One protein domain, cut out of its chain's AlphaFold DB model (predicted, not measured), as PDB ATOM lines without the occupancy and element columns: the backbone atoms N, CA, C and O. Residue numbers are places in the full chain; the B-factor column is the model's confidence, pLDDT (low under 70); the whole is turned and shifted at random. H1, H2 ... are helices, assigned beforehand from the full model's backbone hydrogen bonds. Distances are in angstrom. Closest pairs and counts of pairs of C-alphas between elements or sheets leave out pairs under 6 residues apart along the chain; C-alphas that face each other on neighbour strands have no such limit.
ATOM      1  N   THR A 137      16.428 109.295  35.834       66.06
ATOM      2  CA  THR A 137      17.560 108.588  35.213       66.06
ATOM      3  C   THR A 137      17.253 107.141  34.866       66.06
ATOM      4  O   THR A 137      18.116 106.488  34.299       66.06
ATOM      5  N   GLY A 138      16.094 106.598  35.254       68.75
ATOM      6  CA  GLY A 138      15.735 105.185  35.061       68.75
ATOM      7  C   GLY A 138      16.608 104.189  35.835       68.75
ATOM      8  O   GLY A 138      16.230 103.037  35.994       68.75
ATOM      9  N   ALA A 139      17.748 104.631  36.367       68.81
ATOM     10  CA  ALA A 139      18.642 103.832  37.186       68.81
ATOM     11  C   ALA A 139      18.051 103.583  38.581       68.81
ATOM     12  O   ALA A 139      17.492 104.494  39.215       68.81
ATOM     13  N   ASP A 140      18.228 102.359  39.077       69.38
ATOM     14  CA  ASP A 140      17.974 102.014  40.471       69.38
ATOM     15  C   ASP A 140      18.818 102.908  41.395       69.38
ATOM     16  O   ASP A 140      19.977 103.193  41.090       69.38
ATOM     17  N   LYS A 141      18.223 103.389  42.499       66.56
ATOM     18  CA  LYS A 141      18.871 104.227  43.522       66.56
ATOM     19  C   LYS A 141      19.622 103.423  44.589       66.56
ATOM     20  O   LYS A 141      20.283 104.042  45.429       66.56
ATOM     21  N   ARG A 142      19.553 102.092  44.576       64.19
ATOM     22  CA  ARG A 142      20.252 101.234  45.544       64.19
ATOM     23  C   ARG A 142      21.542 100.612  45.013       64.19
ATOM     24  O   ARG A 142      22.296 100.076  45.813       64.19
ATOM     25  N   THR A 143      21.891 100.808  43.736       67.00
ATOM     26  CA  THR A 143      23.249 100.504  43.255       67.00
ATOM     27  C   THR A 143      24.278 101.343  44.018       67.00
ATOM     28  O   THR A 143      24.336 102.571  43.885       67.00
ATOM     29  N   SER A 144      25.042 100.688  44.888       65.88
ATOM     30  CA  SER A 144      26.232 101.239  45.520       65.88
ATOM     31  C   SER A 144      27.450 100.897  44.654       65.88
ATOM     32  O   SER A 144      27.457  99.921  43.905       65.88
ATOM     33  N   GLY A 145      28.477 101.741  44.717       71.00
ATOM     34  CA  GLY A 145      29.790 101.469  44.120       71.00
ATOM     35  C   GLY A 145      30.760 100.819  45.106       71.00
ATOM     36  O   GLY A 145      31.963 101.022  44.981       71.00
ATOM     37  N   PHE A 146      30.240 100.142  46.133       75.00
ATOM     38  CA  PHE A 146      31.025  99.511  47.189       75.00
ATOM     39  C   PHE A 146      30.663  98.022  47.278       75.00
ATOM     40  O   PHE A 146      29.471  97.713  47.254       75.00
ATOM     41  N   PRO A 147      31.636  97.104  47.420       69.25
ATOM     42  CA  PRO A 147      33.083  97.349  47.494       69.25
ATOM     43  C   PRO A 147      33.760  97.558  46.127       69.25
ATOM     44  O   PRO A 147      34.900  98.012  46.080       69.25
ATOM     45  N   PHE A 148      33.067  97.284  45.017       80.44
ATOM     46  CA  PHE A 148      33.613  97.419  43.664       80.44
ATOM     47  C   PHE A 148      32.966  98.561  42.886       80.44
ATOM     48  O   PHE A 148      31.773  98.842  43.020       80.44
ATOM     49  N   ARG A 149      33.774  99.198  42.034       74.12
ATOM     50  CA  ARG A 149      33.353 100.315  41.186       74.12
ATOM     51  C   ARG A 149      32.159  99.905  40.321       74.12
ATOM     52  O   ARG A 149      32.256  98.978  39.526       74.12
ATOM     53  N   ASN A 150      31.057 100.638  40.456       80.19
ATOM     54  CA  ASN A 150      29.831 100.422  39.697       80.19
ATOM     55  C   ASN A 150      29.568 101.625  38.783       80.19
ATOM     56  O   ASN A 150      29.199 102.704  39.252       80.19
ATOM     57  N   VAL A 151      29.725 101.419  37.472       78.62
ATOM     58  CA  VAL A 151      29.499 102.444  36.437       78.62
ATOM     59  C   VAL A 151      28.075 103.006  36.463       78.62
ATOM     60  O   VAL A 151      27.872 104.187  36.186       78.62
ATOM     61  N   GLU A 152      27.090 102.202  36.873       74.00
ATOM     62  CA  GLU A 152      25.688 102.613  36.966       74.00
ATOM     63  C   GLU A 152      25.424 103.495  38.197       74.00
ATOM     64  O   GLU A 152      24.576 104.389  38.166       74.00
ATOM     65  N   ALA A 153      26.189 103.300  39.275       70.75
ATOM     66  CA  ALA A 153      26.145 104.171  40.449       70.75
ATOM     67  C   ALA A 153      26.794 105.538  40.162       70.75
ATOM     68  O   ALA A 153      26.314 106.573  40.636       70.75
ATOM     69  N   ASP A 154      27.855 105.562  39.351       72.06
ATOM     70  CA  ASP A 154      28.592 106.787  39.032       72.06
ATOM     71  C   ASP A 154      27.813 107.738  38.108       72.06
ATOM     72  O   ASP A 154      27.921 108.958  38.264       72.06
ATOM     73  N   LYS A 155      26.912 107.225  37.255       74.88
ATOM     74  CA  LYS A 155      25.987 108.045  36.440       74.88
ATOM     75  C   LYS A 155      25.135 109.014  37.265       74.88
ATOM     76  O   LYS A 155      24.707 110.046  36.760       74.88
ATOM     77  N   ARG A 156      24.913 108.735  38.554       66.44
ATOM     78  CA  ARG A 156      24.159 109.630  39.449       66.44
ATOM     79  C   ARG A 156      24.938 110.866  39.891       66.44
ATOM     80  O   ARG A 156      24.322 111.832  40.337       66.44
ATOM     81  N   LYS A 157      26.272 110.819  39.832       68.31
ATOM     82  CA  LYS A 157      27.156 111.915  40.256       68.31
ATOM     83  C   LYS A 157      27.394 112.921  39.132       68.31
ATOM     84  O   LYS A 157      27.688 114.081  39.410       68.31
ATOM     85  N   VAL A 158      27.217 112.502  37.878       66.56
ATOM     86  CA  VAL A 158      27.341 113.352  36.689       66.56
ATOM     87  C   VAL A 158      26.189 114.368  36.687       66.56
ATOM     88  O   VAL A 158      25.063 114.059  36.311       66.56
ATOM     89  N   GLY A 159      26.448 115.576  37.195       63.91
ATOM     90  CA  GLY A 159      25.476 116.675  37.271       63.91
ATOM     91  C   GLY A 159      24.954 117.007  38.674       63.91
ATOM     92  O   GLY A 159      24.126 117.910  38.810       63.91
ATOM     93  N   GLN A 160      25.420 116.326  39.727       63.34
ATOM     94  CA  GLN A 160      25.185 116.776  41.104       63.34
ATOM     95  C   GLN A 160      26.199 117.884  41.439       63.34
ATOM     96  O   GLN A 160      27.401 117.612  41.427       63.34
ATOM     97  N   PRO A 161      25.761 119.120  41.747       68.44
ATOM     98  CA  PRO A 161      26.672 120.141  42.245       68.44
ATOM     99  C   PRO A 161      27.329 119.655  43.539       68.44
ATOM    100  O   PRO A 161      26.690 118.985  44.358       68.44
ATOM    101  N   SER A 162      28.605 119.997  43.722       80.38
ATOM    102  CA  SER A 162      29.348 119.654  44.935       80.38
ATOM    103  C   SER A 162      28.603 120.133  46.187       80.38
ATOM    104  O   SER A 162      27.814 121.083  46.145       80.38
ATOM    105  N   TRP A 163      28.849 119.486  47.326       78.88
ATOM    106  CA  TRP A 163      28.220 119.868  48.594       78.88
ATOM    107  C   TRP A 163      28.458 121.355  48.929       78.88
ATOM    108  O   TRP A 163      27.538 122.035  49.379       78.88
ATOM    109  N   LEU A 164      29.642 121.879  48.585       74.19
ATOM    110  CA  LEU A 164      30.001 123.299  48.668       74.19
ATOM    111  C   LEU A 164      29.113 124.179  47.783       74.19
ATOM    112  O   LEU A 164      28.589 125.190  48.241       74.19
ATOM    113  N   SER A 165      28.885 123.779  46.531       79.31
ATOM    114  CA  SER A 165      27.995 124.503  45.620       79.31
ATOM    115  C   SER A 165      26.558 124.536  46.153       79.31
ATOM    116  O   SER A 165      25.928 125.593  46.160       79.31
ATOM    117  N   ARG A 166      26.047 123.427  46.703       79.94
ATOM    118  CA  ARG A 166      24.701 123.385  47.313       79.94
ATOM    119  C   ARG A 166      24.600 124.290  48.543       79.94
ATOM    120  O   ARG A 166      23.601 124.994  48.697       79.94
ATOM    121  N   TYR A 167      25.633 124.303  49.383       80.00
ATOM    122  CA  TYR A 167      25.708 125.162  50.563       80.00
ATOM    123  C   TYR A 167      25.716 126.653  50.189       80.00
ATOM    124  O   TYR A 167      24.868 127.413  50.657       80.00
ATOM    125  N   LEU A 168      26.575 127.054  49.248       79.69
ATOM    126  CA  LEU A 168      26.659 128.433  48.757       79.69
ATOM    127  C   LEU A 168      25.354 128.901  48.098       79.69
ATOM    128  O   LEU A 168      24.877 129.997  48.382       79.69
ATOM    129  N   THR A 169      24.719 128.053  47.285       80.19
ATOM    130  CA  THR A 169      23.432 128.394  46.650       80.19
ATOM    131  C   THR A 169      22.324 128.601  47.691       80.19
ATOM    132  O   THR A 169      21.428 129.424  47.501       80.19
ATOM    133  N   SER A 170      22.389 127.874  48.811       79.12
ATOM    134  CA  SER A 170      21.421 127.987  49.909       79.12
ATOM    135  C   SER A 170      21.605 129.293  50.688       79.12
ATOM    136  O   SER A 170      20.616 129.959  50.989       79.12
ATOM    137  N   ILE A 171      22.854 129.711  50.928       81.81
ATOM    138  CA  ILE A 171      23.178 131.012  51.540       81.81
ATOM    139  C   ILE A 171      22.697 132.166  50.655       81.81
ATOM    140  O   ILE A 171      22.029 133.075  51.144       81.81
ATOM    141  N   VAL A 172      22.977 132.117  49.348       82.94
ATOM    142  CA  VAL A 172      22.553 133.167  48.405       82.94
ATOM    143  C   VAL A 172      21.027 133.273  48.344       82.94
ATOM    144  O   VAL A 172      20.488 134.378  48.397       82.94
ATOM    145  N   LYS A 173      20.309 132.141  48.305       83.00
ATOM    146  CA  LYS A 173      18.837 132.138  48.367       83.00
ATOM    147  C   LYS A 173      18.305 132.733  49.670       83.00
ATOM    148  O   LYS A 173      17.382 133.541  49.621       83.00
ATOM    149  N   ALA A 174      18.878 132.361  50.815       80.50
ATOM    150  CA  ALA A 174      18.473 132.904  52.110       80.50
ATOM    151  C   ALA A 174      18.712 134.424  52.190       80.50
ATOM    152  O   ALA A 174      17.837 135.165  52.638       80.50
ATOM    153  N   GLY A 175      19.853 134.899  51.681       79.56
ATOM    154  CA  GLY A 175      20.169 136.326  51.584       79.56
ATOM    155  C   GLY A 175      19.192 137.098  50.694       79.56
ATOM    156  O   GLY A 175      18.703 138.154  51.090       79.56
ATOM    157  N   ALA A 176      18.836 136.548  49.529       76.12
ATOM    158  CA  ALA A 176      17.865 137.165  48.625       76.12
ATOM    159  C   ALA A 176      16.472 137.293  49.269       76.12
ATOM    160  O   ALA A 176      15.847 138.347  49.171       76.12
ATOM    161  N   ILE A 177      16.009 136.260  49.984       75.44
ATOM    162  CA  ILE A 177      14.718 136.285  50.694       75.44
ATOM    163  C   ILE A 177      14.708 137.371  51.780       75.44
ATOM    164  O   ILE A 177      13.731 138.112  51.896       75.44
ATOM    165  N   MET A 178      15.800 137.520  52.537       70.25
ATOM    166  CA  MET A 178      15.919 138.591  53.534       70.25
ATOM    167  C   MET A 178      15.894 139.986  52.894       70.25
ATOM    168  O   MET A 178      15.227 140.885  53.407       70.25
ATOM    169  N   PHE A 179      16.555 140.161  51.748       69.81
ATOM    170  CA  PHE A 179      16.585 141.439  51.038       69.81
ATOM    171  C   PHE A 179      15.211 141.824  50.465       69.81
ATOM    172  O   PHE A 179      14.767 142.958  50.629       69.81
ATOM    173  N   LEU A 180      14.490 140.866  49.875       68.00
ATOM    174  CA  LEU A 180      13.119 141.057  49.385       68.00
ATOM    175  C   LEU A 180      12.129 141.357  50.523       68.00
ATOM    176  O   LEU A 180      11.275 142.230  50.376       68.00
ATOM    177  N   SER A 181      12.275 140.703  51.678       67.50
ATOM    178  CA  SER A 181      11.461 140.986  52.869       67.50
ATOM    179  C   SER A 181      11.707 142.402  53.415       67.50
ATOM    180  O   SER A 181      10.765 143.109  53.777       67.50
ATOM    181  N   SER A 182      12.965 142.856  53.414       63.78
ATOM    182  CA  SER A 182      13.328 144.215  53.830       63.78
ATOM    183  C   SER A 182      12.822 145.279  52.848       63.78
ATOM    184  O   SER A 182      12.263 146.288  53.279       63.78
TER     185      SER A 182
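What this domain is: This is residues 137 to 182 of the 258 residues of an uncharacterized protein of Magnaporthe oryzae (strain Y34) (UniProt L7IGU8). One long helix, H2, sticks out as an arm with its residues 163 to 168 and 170 to 182, and at the other end of the model is a small, loose head made of the loop of residues 137 to 150 and the one short helix H1. The arm makes much of the length, and residues 155 to 162 join it to the head. The printed part has 46 residues with two named helices, H1 then H2, and no named strand; the class is all helix. The whole is extended, with a radius of gyration of the C-alphas of 16.7 A, and spans 51 by 20 by 14 A.

Where its parts are: H2, residues 163 to 182, measures 29.0 A from first to last C-alpha. It begins at C-alpha 163 at (28.220, 119.868, 48.594) and ends at C-alpha 182 at (13.328, 144.215, 53.830). H1 is residues 151 to 154, 5.1 A long, with C-alpha 151 at (29.499, 102.444, 36.437). Residues 137 to 150 hold no named element.

How they stand to each other: H2 stands free at residues 163 to 168 and 170 to 182. H1 and H2 are apart, with no C-alpha of the one within 8 A of the other. A short link of 8 residues joins them. The C-alphas of residues 137 to 150 lie 14 to 22 A from the mean of all C-alphas. In H2 every O i to N i+4 pair is within hydrogen-bond range; H1 is too short for such a pair, and its one O i to N i+3 pair is within range.

The domain as a whole: The outline is a rod, and the two C-alphas farthest apart, those of Phe 148 and Ser 182, are 52.0 A apart. The printed part has no cut and no long link between its helices. The mean pLDDT of the printed part is 73.1, and it is under 70 at residues 137 to 144, 147, 156 to 161 and 179 to 182.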